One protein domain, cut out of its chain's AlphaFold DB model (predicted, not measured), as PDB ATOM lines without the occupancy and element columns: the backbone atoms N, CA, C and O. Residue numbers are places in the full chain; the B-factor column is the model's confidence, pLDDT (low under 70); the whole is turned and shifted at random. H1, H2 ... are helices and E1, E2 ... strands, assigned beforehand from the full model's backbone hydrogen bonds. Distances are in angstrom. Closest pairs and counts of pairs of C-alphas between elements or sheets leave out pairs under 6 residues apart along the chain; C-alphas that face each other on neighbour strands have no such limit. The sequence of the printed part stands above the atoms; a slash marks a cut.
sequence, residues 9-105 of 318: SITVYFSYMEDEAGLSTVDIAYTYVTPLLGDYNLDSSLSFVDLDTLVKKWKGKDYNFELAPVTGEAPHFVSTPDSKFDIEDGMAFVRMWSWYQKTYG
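AT A GLANCE: This is residues 9 to 105 of the 318 residues of a protein of Candidatus Marinimicrobia bacterium (UniProt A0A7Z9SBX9). A two-stranded hairpin arm, E1 and E2 with the loop between them, sticks out from a small head in which two helices, H1 and H2, run side by side in opposite ways. The head also holds long loops, residues 34 to 47 and 61 to 86, and the arm makes much of the length. The printed part has 97 residues, with two named strands and two named helices in the order E1, E2, H1, H2; the sheet, E1 - E2, is antiparallel. The class is mixed, helices and strands, with under half of the residues in named elements. The whole is only just loose, close to extended, with a radius of gyration of the C-alphas of 18.7 A and spans of 61 by 28 by 24 A.

IN THESE COORDINATES: E1 is residues 9 to 14, 16.2 A long, beginning at C-alpha 9 at (244.912, 238.674, 205.682). E2 is residues 28 to 33, 16.8 A. H2 is residues 87 to 104, 25.2 A, ending at C-alpha 104 at (238.665, 247.674, 192.112). H1 is residues 48 to 60, 18.0 A.

HOW THE PARTS SIT: E1 and E2 form a hairpin, antiparallel at 162 degrees between their directions. N 10 and O 32, 2.8 A, and N 30 and O 12, 2.9 A, are within hydrogen-bond range. E1 is apart from H1 and H2, and E2 is apart from H2. H1 and H2 are close but not clearly touching; their closest C-alphas, of Leu 51 and Phe 93, are 8.0 A apart. They run opposite ways at a shallow tilt of 7 degrees. In H1 and H2 every O i to N i+4 pair is within hydrogen-bond range. Residues 70 to 71 pair antiparallel with residues 78 to 79.

THE WHOLE: The two farthest C-alphas, of Ala 21 and Ile 87, are 60.7 A apart. The links E1 to E2, E2 to H1 and H1 to H2 are long, with 13, 14 and 26 residues. The printed part has no cut. Its mean pLDDT is 93.3, and no printed residue is under 70.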
ATOM      1  N   SER A   9     245.785 239.846 205.624       89.75
ATOM      2  CA  SER A   9     244.912 238.674 205.682       89.75
ATOM      3  C   SER A   9     245.284 237.715 206.811       89.75
ATOM      4  O   SER A   9     246.444 237.365 207.011       89.75
ATOM      5  N   ILE A  10     244.269 237.242 207.527       88.94
ATOM      6  CA  ILE A  10     244.370 236.231 208.572       88.94
ATOM      7  C   ILE A  10     243.642 234.992 208.067       88.94
ATOM      8  O   ILE A  10     242.418 235.001 207.944       88.94
ATOM      9  N   THR A  11     244.380 233.920 207.794       90.12
ATOM     10  CA  THR A  11     243.789 232.637 207.398       90.12
ATOM     11  C   THR A  11     243.787 231.670 208.573       90.12
ATOM     12  O   THR A  11     244.839 231.333 209.116       90.12
ATOM     13  N   VAL A  12     242.597 231.213 208.957       90.62
ATOM     14  CA  VAL A  12     242.381 230.206 209.999       90.62
ATOM     15  C   VAL A  12     242.081 228.874 209.328       90.62
ATOM     16  O   VAL A  12     241.079 228.746 208.626       90.62
ATOM     17  N   TYR A  13     242.951 227.892 209.552       90.88
ATOM     18  CA  TYR A  13     242.790 226.527 209.064       90.88
ATOM     19  C   TYR A  13     242.142 225.661 210.143       90.88
ATOM     20  O   TYR A  13     242.612 225.613 211.279       90.88
ATOM     21  N   PHE A  14     241.086 224.955 209.769       88.69
ATOM     22  CA  PHE A  14     240.458 223.909 210.557       88.69
ATOM     23  C   PHE A  14     240.752 222.584 209.864       88.69
ATOM     24  O   PHE A  14     240.046 222.169 208.943       88.69
ATOM     25  N   SER A  15     241.835 221.950 210.295       87.12
ATOM     26  CA  SER A  15     242.204 220.610 209.850       87.12
ATOM     27  C   SER A  15     241.706 219.578 210.854       87.12
ATOM     28  O   SER A  15     241.672 219.848 212.055       87.12
ATOM     29  N   TYR A  16     241.352 218.390 210.367       81.12
ATOM     30  CA  TYR A  16     240.980 217.244 211.210       81.12
ATOM     31  C   TYR A  16     239.810 217.496 212.181       81.12
ATOM     32  O   TYR A  16     239.874 217.082 213.338       81.12
ATOM     33  N   MET A  17     238.733 218.162 211.748       84.19
ATOM     34  CA  MET A  17     237.524 218.195 212.583       84.19
ATOM     35  C   MET A  17     236.767 216.876 212.447       84.19
ATOM     36  O   MET A  17     236.430 216.476 211.334       84.19
ATOM     37  N   GLU A  18     236.496 216.235 213.575       87.25
ATOM     38  CA  GLU A  18     235.709 215.010 213.701       87.25
ATOM     39  C   GLU A  18     234.491 215.318 214.578       87.25
ATOM     40  O   GLU A  18     234.629 215.962 215.622       87.25
ATOM     41  N   ASP A  19     233.294 214.939 214.131       86.56
ATOM     42  CA  ASP A  19     232.079 215.086 214.934       86.56
ATOM     43  C   ASP A  19     231.936 213.966 215.986       86.56
ATOM     44  O   ASP A  19     232.700 213.002 216.015       86.56
ATOM     45  N   GLU A  20     230.938 214.066 216.870       88.06
ATOM     46  CA  GLU A  20     230.697 213.052 217.915       88.06
ATOM     47  C   GLU A  20     230.297 211.670 217.360       88.06
ATOM     48  O   GLU A  20     230.297 210.684 218.099       88.06
ATOM     49  N   ALA A  21     229.957 211.578 216.069       88.50
ATOM     50  CA  ALA A  21     229.659 210.330 215.376       88.50
ATOM     51  C   ALA A  21     230.893 209.726 214.674       88.50
ATOM     52  O   ALA A  21     230.772 208.675 214.040       88.50
ATOM     53  N   GLY A  22     232.070 210.350 214.802       83.88
ATOM     54  CA  GLY A  22     233.320 209.896 214.197       83.88
ATOM     55  C   GLY A  22     233.465 210.257 212.717       83.88
ATOM     56  O   GLY A  22     234.255 209.642 211.998       83.88
ATOM     57  N   LEU A  23     232.670 211.212 212.219       82.50
ATOM     58  CA  LEU A  23     232.765 211.692 210.845       82.50
ATOM     59  C   LEU A  23     233.742 212.860 210.777       82.50
ATOM     60  O   LEU A  23     233.540 213.904 211.395       82.50
ATOM     61  N   SER A  24     234.792 212.698 209.976       82.81
ATOM     62  CA  SER A  24     235.769 213.753 209.723       82.81
ATOM     63  C   SER A  24     235.380 214.626 208.527       82.81
ATOM     64  O   SER A  24     234.975 214.107 207.483       82.81
ATOM     65  N   THR A  25     235.582 215.938 208.630       75.00
ATOM     66  CA  THR A  25     235.487 216.873 207.494       75.00
ATOM     67  C   THR A  25     236.783 216.920 206.673       75.00
ATOM     68  O   THR A  25     237.856 216.558 207.152       75.00
ATOM     69  N   VAL A  26     236.690 217.430 205.442       79.38
ATOM     70  CA  VAL A  26     237.849 217.943 204.691       79.38
ATOM     71  C   VAL A  26     238.345 219.222 205.366       79.38
ATOM     72  O   VAL A  26     237.522 219.992 205.863       79.38
ATOM     73  N   ASP A  27     239.660 219.450 205.364       86.06
ATOM     74  CA  ASP A  27     240.280 220.696 205.825       86.06
ATOM     75  C   ASP A  27     239.555 221.920 205.245       86.06
ATOM     76  O   ASP A  27     239.436 222.073 204.026       86.06
ATOM     77  N   ILE A  28     239.078 222.799 206.125       88.19
ATOM     78  CA  ILE A  28     238.441 224.063 205.744       88.19
ATOM     79  C   ILE A  28     239.316 225.226 206.198       88.19
ATOM     80  O   ILE A  28     239.930 225.183 207.261       88.19
ATOM     81  N   ALA A  29     239.373 226.284 205.397       90.31
ATOM     82  CA  ALA A  29     240.102 227.495 205.735       90.31
ATOM     83  C   ALA A  29     239.194 228.712 205.574       90.31
ATOM     84  O   ALA A  29     238.450 228.811 204.598       90.31
ATOM     85  N   TYR A  30     239.283 229.642 206.519       91.62
ATOM     86  CA  TYR A  30     238.605 230.933 206.457       91.62
ATOM     87  C   TYR A  30     239.648 232.038 206.452       91.62
ATOM     88  O   TYR A  30     240.461 232.128 207.371       91.62
ATOM     89  N   THR A  31     239.616 232.881 205.425       90.44
ATOM     90  CA  THR A  31     240.488 234.050 205.313       90.44
ATOM     91  C   THR A  31     239.697 235.306 205.644       90.44
ATOM     92  O   THR A  31     238.672 235.587 205.026       90.44
ATOM     93  N   TYR A  32     240.192 236.067 206.611       89.25
ATOM     94  CA  TYR A  32     239.662 237.360 207.022       89.25
ATOM     95  C   TYR A  32     240.630 238.445 206.579       89.25
ATOM     96  O   TYR A  32     241.827 238.316 206.810       89.25
ATOM     97  N   VAL A  33     240.125 239.511 205.969       89.50
ATOM     98  CA  VAL A  33     240.944 240.658 205.566       89.50
ATOM     99  C   VAL A  33     240.719 241.785 206.566       89.50
ATOM    100  O   VAL A  33     239.580 242.062 206.944       89.50
ATOM    101  N   THR A  34     241.788 242.418 207.038       91.50
ATOM    102  CA  THR A  34     241.671 243.603 207.891       91.50
ATOM    103  C   THR A  34     241.124 244.785 207.085       91.50
ATOM    104  O   THR A  34     241.461 244.894 205.904       91.50
ATOM    105  N   PRO A  35     240.348 245.699 207.692       92.44
ATOM    106  CA  PRO A  35     239.793 246.850 206.985       92.44
ATOM    107  C   PRO A  35     240.847 247.695 206.260       92.44
ATOM    108  O   PRO A  35     242.011 247.765 206.670       92.44
ATOM    109  N   LEU A  36     240.418 248.359 205.189       95.56
ATOM    110  CA  LEU A  36     241.242 249.332 204.482       95.56
ATOM    111  C   LEU A  36     241.456 250.567 205.361       95.56
ATOM    112  O   LEU A  36     240.513 251.111 205.933       95.56
ATOM    113  N   LEU A  37     242.692 251.055 205.438       96.56
ATOM    114  CA  LEU A  37     242.960 252.346 206.061       96.56
ATOM    115  C   LEU A  37     242.199 253.445 205.304       96.56
ATOM    116  O   LEU A  37     242.404 253.636 204.105       96.56
ATOM    117  N   GLY A  38     241.342 254.169 206.023       96.00
ATOM    118  CA  GLY A  38     240.485 255.213 205.462       96.00
ATOM    119  C   GLY A  38     239.082 254.755 205.065       96.00
ATOM    120  O   GLY A  38     238.293 255.617 204.707       96.00
ATOM    121  N   ASP A  39     238.753 253.462 205.150       97.56
ATOM    122  CA  ASP A  39     237.374 252.964 205.028       97.56
ATOM    123  C   ASP A  39     236.677 253.168 206.380       97.56
ATOM    124  O   ASP A  39     236.894 252.428 207.344       97.56
ATOM    125  N   TYR A  40     235.900 254.244 206.489       96.81
ATOM    126  CA  TYR A  40     235.324 254.668 207.765       96.81
ATOM    127  C   TYR A  40     233.973 254.027 208.052       96.81
ATOM    128  O   TYR A  40     233.533 254.018 209.207       96.81
ATOM    129  N   ASN A  41     233.275 253.557 207.020       96.00
ATOM    130  CA  ASN A  41     231.978 252.906 207.162       96.00
ATOM    131  C   ASN A  41     232.082 251.367 207.155       96.00
ATOM    132  O   ASN A  41     231.073 250.713 207.425       96.00
ATOM    133  N   LEU A  42     233.286 250.823 206.944       95.31
ATOM    134  CA  LEU A  42     233.624 249.399 206.929       95.31
ATOM    135  C   LEU A  42     232.859 248.619 205.854       95.31
ATOM    136  O   LEU A  42     232.526 247.446 206.052       95.31
ATOM    137  N   ASP A  43     232.561 249.263 204.723       95.44
ATOM    138  CA  ASP A  43     231.893 248.625 203.586       95.44
ATOM    139  C   ASP A  43     232.871 247.966 202.597       95.44
ATOM    140  O   ASP A  43     232.445 247.404 201.585       95.44
ATOM    141  N   SER A  44     234.167 247.941 202.938       94.00
ATOM    142  CA  SER A  44     235.269 247.412 202.126       94.00
ATOM    143  C   SER A  44     235.539 248.199 200.841       94.00
ATOM    144  O   SER A  44     236.260 247.709 199.969       94.00
ATOM    145  N   SER A  45     235.003 249.415 200.725       95.00
ATOM    146  CA  SER A  45     235.248 250.340 199.625       95.00
ATOM    147  C   SER A  45     235.909 251.621 200.126       95.00
ATOM    148  O   SER A  45     235.660 252.083 201.230       95.00
ATOM    149  N   LEU A  46     236.754 252.233 199.291       97.19
ATOM    150  CA  LEU A  46     237.222 253.601 199.513       97.19
ATOM    151  C   LEU A  46     236.516 254.528 198.536       97.19
ATOM    152  O   LEU A  46     236.869 254.592 197.354       97.19
ATOM    153  N   SER A  47     235.506 255.233 199.040       96.44
ATOM    154  CA  SER A  47     234.579 256.021 198.233       96.44
ATOM    155  C   SER A  47     234.474 257.476 198.687       96.44
ATOM    156  O   SER A  47     234.985 257.889 199.732       96.44
ATOM    157  N   PHE A  48     233.703 258.262 197.937       97.38
ATOM    158  CA  PHE A  48     233.368 259.633 198.314       97.38
ATOM    159  C   PHE A  48     232.652 259.744 199.681       97.38
ATOM    160  O   PHE A  48     232.666 260.813 200.289       97.38
ATOM    161  N   VAL A  49     232.045 258.663 200.194       97.25
ATOM    162  CA  VAL A  49     231.439 258.624 201.540       97.25
ATOM    163  C   VAL A  49     232.513 258.664 202.632       97.25
ATOM    164  O   VAL A  49     232.356 259.345 203.652       97.25
ATOM    165  N   ASP A  50     233.626 257.979 202.402       98.12
ATOM    166  CA  ASP A  50     234.782 257.963 203.293       98.12
ATOM    167  C   ASP A  50     235.543 259.280 203.220       98.12
ATOM    168  O   ASP A  50     235.907 259.854 204.247       98.12
ATOM    169  N   LEU A  51     235.670 259.828 202.009       97.75
ATOM    170  CA  LEU A  51     236.210 261.164 201.772       97.75
ATOM    171  C   LEU A  51     235.414 262.244 202.526       97.75
ATOM    172  O   LEU A  51     236.003 263.112 203.172       97.75
ATOM    173  N   ASP A  52     234.078 262.186 202.482       97.31
ATOM    174  CA  ASP A  52     233.201 263.078 203.254       97.31
ATOM    175  C   ASP A  52     233.447 262.955 204.759       97.31
ATOM    176  O   ASP A  52     233.496 263.962 205.472       97.31
ATOM    177  N   THR A  53     233.655 261.728 205.242       96.94
ATOM    178  CA  THR A  53     233.978 261.474 206.647       96.94
ATOM    179  C   THR A  53     235.328 262.084 207.015       96.94
ATOM    180  O   THR A  53     235.367 262.893 207.942       96.94
ATOM    181  N   LEU A  54     236.395 261.804 206.255       96.94
ATOM    182  CA  LEU A  54     237.724 262.391 206.457       96.94
ATOM    183  C   LEU A  54     237.643 263.916 206.559       96.94
ATOM    184  O   LEU A  54     238.069 264.503 207.549       96.94
ATOM    185  N   VAL A  55     237.047 264.570 205.560       95.75
ATOM    186  CA  VAL A  55     237.011 266.036 205.466       95.75
ATOM    187  C   VAL A  55     236.209 266.663 206.613       95.75
ATOM    188  O   VAL A  55     236.609 267.690 207.173       95.75
ATOM    189  N   LYS A  56     235.090 266.048 207.020       94.75
ATOM    190  CA  LYS A  56     234.303 266.512 208.175       94.75
ATOM    191  C   LYS A  56     235.066 266.353 209.487       94.75
ATOM    192  O   LYS A  56     235.042 267.271 210.309       94.75
ATOM    193  N   LYS A  57     235.733 265.216 209.681       95.88
ATOM    194  CA  LYS A  57     236.488 264.900 210.902       95.88
ATOM    195  C   LYS A  57     237.750 265.732 211.031       95.88
ATOM    196  O   LYS A  57     237.993 266.280 212.105       95.88
ATOM    197  N   TRP A  58     238.438 265.964 209.920       94.75
ATOM    198  CA  TRP A  58     239.556 266.889 209.833       94.75
ATOM    199  C   TRP A  58     239.138 268.296 210.258       94.75
ATOM    200  O   TRP A  58     239.717 268.870 211.182       94.75
ATOM    201  N   LYS A  59     238.070 268.851 209.670       92.94
ATOM    202  CA  LYS A  59     237.579 270.181 210.065       92.94
ATOM    203  C   LYS A  59     237.166 270.247 211.536       92.94
ATOM    204  O   LYS A  59     237.390 271.264 212.189       92.94
ATOM    205  N   GLY A  60     236.558 269.175 212.043       93.75
ATOM    206  CA  GLY A  60     236.176 269.037 213.446       93.75
ATOM    207  C   GLY A  60     237.346 268.788 214.403       93.75
ATOM    208  O   GLY A  60     237.135 268.874 215.609       93.75
ATOM    209  N   LYS A  61     238.554 268.508 213.887       93.62
ATOM    210  CA  LYS A  61     239.728 268.063 214.654       93.62
ATOM    211  C   LYS A  61     239.432 266.840 215.535       93.62
ATOM    212  O   LYS A  61     239.847 266.775 216.687       93.62
ATOM    213  N   ASP A  62     238.671 265.887 215.003       95.69
ATOM    214  CA  ASP A  62     238.329 264.642 215.699       95.69
ATOM    215  C   ASP A  62     239.413 263.586 215.457       95.69
ATOM    216  O   ASP A  62     239.278 262.741 214.577       95.69
ATOM    217  N   TYR A  63     240.492 263.654 216.239       94.81
ATOM    218  CA  TYR A  63     241.711 262.846 216.075       94.81
ATOM    219  C   TYR A  63     241.504 261.322 216.156       94.81
ATOM    220  O   TYR A  63     242.401 260.563 215.816       94.81
ATOM    221  N   ASN A  64     240.315 260.839 216.534       93.88
ATOM    222  CA  ASN A  64     239.993 259.408 216.459       93.88
ATOM    223  C   ASN A  64     239.915 258.881 215.014       93.88
ATOM    224  O   ASN A  64     239.840 257.673 214.809       93.88
ATOM    225  N   PHE A  65     239.869 259.784 214.032       95.12
ATOM    226  CA  PHE A  65     239.763 259.483 212.602       95.12
ATOM    227  C   PHE A  65     241.050 259.823 211.839       95.12
ATOM    228  O   PHE A  65     241.037 259.878 210.615       95.12
ATOM    229  N   GLU A  66     242.140 260.104 212.547       95.19
ATOM    230  CA  GLU A  66     243.450 260.359 211.953       95.19
ATOM    231  C   GLU A  66     243.970 259.105 211.232       95.19
ATOM    232  O   GLU A  66     243.774 257.975 211.691       95.19
ATOM    233  N   LEU A  67     244.610 259.297 210.078       95.75
ATOM    234  CA  LEU A  67     245.141 258.210 209.254       95.75
ATOM    235  C   LEU A  67     246.662 258.173 209.265       95.75
ATOM    236  O   LEU A  67     247.233 257.112 209.002       95.75
ATOM    237  N   ALA A  68     247.312 259.299 209.527       95.88
ATOM    238  CA  ALA A  68     248.743 259.477 209.365       95.88
ATOM    239  C   ALA A  68     249.422 259.929 210.671       95.88
ATOM    240  O   ALA A  68     248.721 260.236 211.624       95.88
ATOM    241  N   PRO A  69     250.767 259.947 210.757       96.56
ATOM    242  CA  PRO A  69     251.746 259.445 209.790       96.56
ATOM    243  C   PRO A  69     251.541 257.975 209.393       96.56
ATOM    244  O   PRO A  69     251.085 257.156 210.192       96.56
ATOM    245  N   VAL A  70     251.905 257.625 208.154       95.88
ATOM    246  CA  VAL A  70     251.896 256.235 207.664       95.88
ATOM    247  C   VAL A  70     253.275 255.785 207.195       95.88
ATOM    248  O   VAL A  70     254.042 256.560 206.626       95.88
ATOM    249  N   THR A  71     253.571 254.496 207.366       95.31
ATOM    250  CA  THR A  71     254.742 253.826 206.773       95.31
ATOM    251  C   THR A  71     254.315 252.643 205.904       95.31
ATOM    252  O   THR A  71     253.203 252.135 206.046       95.31
ATOM    253  N   GLY A  72     255.191 252.203 204.995       93.38
ATOM    254  CA  GLY A  72     254.890 251.152 204.017       93.38
ATOM    255  C   GLY A  72     254.299 251.695 202.712       93.38
ATOM    256  O   GLY A  72     254.460 252.873 202.389       93.38
ATOM    257  N   GLU A  73     253.619 250.825 201.967       94.75
ATOM    258  CA  GLU A  73     252.973 251.130 200.684       94.75
ATOM    259  C   GLU A  73     251.507 250.696 200.703       94.75
ATOM    260  O   GLU A  73     251.162 249.718 201.363       94.75
ATOM    261  N   ALA A  74     250.651 251.395 199.952       95.19
ATOM    262  CA  ALA A  74     249.254 250.998 199.797       95.19
ATOM    263  C   ALA A  74     249.171 249.608 199.123       95.19
ATOM    264  O   ALA A  74     249.898 249.359 198.157       95.19
ATOM    265  N   PRO A  75     248.301 248.701 199.602       95.62
ATOM    266  CA  PRO A  75     247.258 248.926 200.606       95.62
ATOM    267  C   PRO A  75     247.692 248.672 202.059       95.62
ATOM    268  O   PRO A  75     246.883 248.836 202.965       95.62
ATOM    269  N   HIS A  76     248.945 248.289 202.292       95.62
ATOM    270  CA  HIS A  76     249.476 247.764 203.553       95.62
ATOM    271  C   HIS A  76     250.137 248.820 204.436       95.62
ATOM    272  O   HIS A  76     251.180 248.578 205.051       95.62
ATOM    273  N   PHE A  77     249.540 250.010 204.509       95.50
ATOM    274  CA  PHE A  77     250.050 251.046 205.396       95.50
ATOM    275  C   PHE A  77     249.966 250.633 206.865       95.50
ATOM    276  O   PHE A  77     248.997 250.015 207.316       95.50
ATOM    277  N   VAL A  78     250.983 251.055 207.614       94.31
ATOM    278  CA  VAL A  78     250.988 251.071 209.076       94.31
ATOM    279  C   VAL A  78     250.794 252.511 209.519       94.31
ATOM    280  O   VAL A  78     251.676 253.339 209.294       94.31
ATOM    281  N   SER A  79     249.645 252.793 210.129       93.62
ATOM    282  CA  SER A  79     249.303 254.110 210.667       93.62
ATOM    283  C   SER A  79     249.820 254.271 212.098       93.62
ATOM    284  O   SER A  79     249.700 253.356 212.920       93.62
ATOM    285  N   THR A  80     250.395 255.434 212.397       94.31
ATOM    286  CA  THR A  80     250.827 255.837 213.741       94.31
ATOM    287  C   THR A  80     250.342 257.258 214.054       94.31
ATOM    288  O   THR A  80     251.169 258.166 214.017       94.31
ATOM    289  N   PRO A  81     249.040 257.444 214.360       94.06
ATOM    290  CA  PRO A  81     248.435 258.749 214.633       94.06
ATOM    291  C   PRO A  81     249.208 259.577 215.665       94.06
ATOM    292  O   PRO A  81     249.602 259.054 216.714       94.06
ATOM    293  N   ASP A  82     249.427 260.860 215.380       95.56
ATOM    294  CA  ASP A  82     250.191 261.805 216.197       95.56
ATOM    295  C   ASP A  82     249.336 262.933 216.814       95.56
ATOM    296  O   ASP A  82     249.863 263.869 217.428       95.56
ATOM    297  N   SER A  83     248.007 262.785 216.753       95.44
ATOM    298  CA  SER A  83     247.010 263.762 217.203       95.44
ATOM    299  C   SER A  83     247.070 265.077 216.435       95.44
ATOM    300  O   SER A  83     246.744 266.146 216.977       95.44
ATOM    301  N   LYS A  84     247.465 265.020 215.164       94.12
ATOM    302  CA  LYS A  84     247.322 266.128 214.228       94.12
ATOM    303  C   LYS A  84     246.418 265.698 213.092       94.12
ATOM    304  O   LYS A  84     246.188 264.536 212.832       94.12
ATOM    305  N   PHE A  85     245.794 266.692 212.484       93.06
ATOM    306  CA  PHE A  85     245.010 266.478 211.280       93.06
ATOM    307  C   PHE A  85     245.594 267.412 210.235       93.06
ATOM    308  O   PHE A  85     245.334 268.626 210.263       93.06
ATOM    309  N   ASP A  86     246.471 266.876 209.396       92.75
ATOM    310  CA  ASP A  86     247.288 267.647 208.470       92.75
ATOM    311  C   ASP A  86     247.436 266.971 207.098       92.75
ATOM    312  O   ASP A  86     246.701 266.055 206.732       92.75
ATOM    313  N   ILE A  87     248.322 267.515 206.262       92.88
ATOM    314  CA  ILE A  87     248.463 267.062 204.880       92.88
ATOM    315  C   ILE A  87     248.854 265.584 204.771       92.88
ATOM    316  O   ILE A  87     248.535 264.965 203.756       92.88
ATOM    317  N   GLU A  88     249.489 265.003 205.791       96.50
ATOM    318  CA  GLU A  88     249.852 263.589 205.793       96.50
ATOM    319  C   GLU A  88     248.612 262.686 205.812       96.50
ATOM    320  O   GLU A  88     248.586 261.695 205.080       96.50
ATOM    321  N   ASP A  89     247.545 263.062 206.528       96.62
ATOM    322  CA  ASP A  89     246.272 262.323 206.546       96.62
ATOM    323  C   ASP A  89     245.603 262.321 205.177       96.62
ATOM    324  O   ASP A  89     245.157 261.286 204.672       96.62
ATOM    325  N   GLY A  90     245.571 263.499 204.548       95.12
ATOM    326  CA  GLY A  90     245.064 263.655 203.190       95.12
ATOM    327  C   GLY A  90     245.856 262.806 202.199       95.12
ATOM    328  O   GLY A  90     245.270 262.114 201.369       95.12
ATOM    329  N   MET A  91     247.185 262.802 202.313       95.62
ATOM    330  CA  MET A  91     248.055 261.995 201.459       95.62
ATOM    331  C   MET A  91     247.879 260.493 201.693       95.62
ATOM    332  O   MET A  91     247.847 259.738 200.719       95.62
ATOM    333  N   ALA A  92     247.736 260.050 202.943       97.69
ATOM    334  CA  ALA A  92     247.471 258.652 203.276       97.69
ATOM    335  C   ALA A  92     246.155 258.181 202.641       97.69
ATOM    336  O   ALA A  92     246.148 257.170 201.930       97.69
ATOM    337  N   PHE A  93     245.076 258.958 202.801       98.12
ATOM    338  CA  PHE A  93     243.786 258.664 202.177       98.12
ATOM    339  C   PHE A  93     243.887 258.621 200.652       98.12
ATOM    340  O   PHE A  93     243.468 257.646 200.038       98.12
ATOM    341  N   VAL A  94     244.480 259.641 200.021       97.00
ATOM    342  CA  VAL A  94     244.587 259.719 198.553       97.00
ATOM    343  C   VAL A  94     245.409 258.561 197.985       97.00
ATOM    344  O   VAL A  94     245.044 258.018 196.943       97.00
ATOM    345  N   ARG A  95     246.488 258.138 198.660       97.75
ATOM    346  CA  ARG A  95     247.286 256.973 198.238       97.75
ATOM    347  C   ARG A  95     246.483 255.674 198.331       97.75
ATOM    348  O   ARG A  95     246.497 254.899 197.376       97.75
ATOM    349  N   MET A  96     245.762 255.461 199.433       98.12
ATOM    350  CA  MET A  96     244.878 254.300 199.604       98.12
ATOM    351  C   MET A  96     243.746 254.291 198.574       98.12
ATOM    352  O   MET A  96     243.538 253.296 197.881       98.12
ATOM    353  N   TRP A  97     243.066 255.424 198.407       98.31
ATOM    354  CA  TRP A  97     241.994 255.604 197.437       98.31
ATOM    355  C   TRP A  97     242.484 255.388 196.003       98.31
ATOM    356  O   TRP A  97     241.867 254.646 195.246       98.31
ATOM    357  N   SER A  98     243.634 255.953 195.627       97.06
ATOM    358  CA  SER A  98     244.204 255.760 194.290       97.06
ATOM    359  C   SER A  98     244.552 254.295 194.018       97.06
ATOM    360  O   SER A  98     244.365 253.829 192.892       97.06
ATOM    361  N   TRP A  99     245.067 253.566 195.013       97.31
ATOM    362  CA  TRP A  99     245.286 252.124 194.898       97.31
ATOM    363  C   TRP A  99     243.958 251.371 194.733       97.31
ATOM    364  O   TRP A  99     243.857 250.493 193.871       97.31
ATOM    365  N   TYR A 100     242.931 251.744 195.500       97.62
ATOM    366  CA  TYR A 100     241.610 251.127 195.430       97.62
ATOM    367  C   TYR A 100     240.966 251.334 194.056       97.62
ATOM    368  O   TYR A 100     240.550 250.365 193.431       97.62
ATOM    369  N   GLN A 101     240.971 252.560 193.520       96.44
ATOM    370  CA  GLN A 101     240.430 252.848 192.185       96.44
ATOM    371  C   GLN A 101     241.177 252.082 191.084       96.44
ATOM    372  O   GLN A 101     240.559 251.479 190.204       96.44
ATOM    373  N   LYS A 102     242.510 252.005 191.172       94.88
ATOM    374  CA  LYS A 102     243.308 251.207 190.234       94.88
ATOM    375  C   LYS A 102     242.926 249.725 190.284       94.88
ATOM    376  O   LYS A 102     242.787 249.090 189.238       94.88
ATOM    377  N   THR A 103     242.733 249.182 191.483       95.38
ATOM    378  CA  THR A 103     242.491 247.748 191.703       95.38
ATOM    379  C   THR A 103     241.037 247.376 191.411       95.38
ATOM    380  O   THR A 103     240.773 246.589 190.503       95.38
ATOM    381  N   TYR A 104     240.091 248.015 192.096       95.56
ATOM    382  CA  TYR A 104     238.665 247.674 192.112       95.56
ATOM    383  C   TYR A 104     237.765 248.688 191.407       95.56
ATOM    384  O   TYR A 104     236.607 248.385 191.149       95.56
ATOM    385  N   GLY A 105     238.271 249.879 191.080       94.94
ATOM    386  CA  GLY A 105     237.463 250.926 190.460       94.94
ATOM    387  C   GLY A 105     236.843 250.485 189.132       94.94
ATOM    388  O   GLY A 105     237.521 249.898 188.276       94.94
TER     389      GLY A 105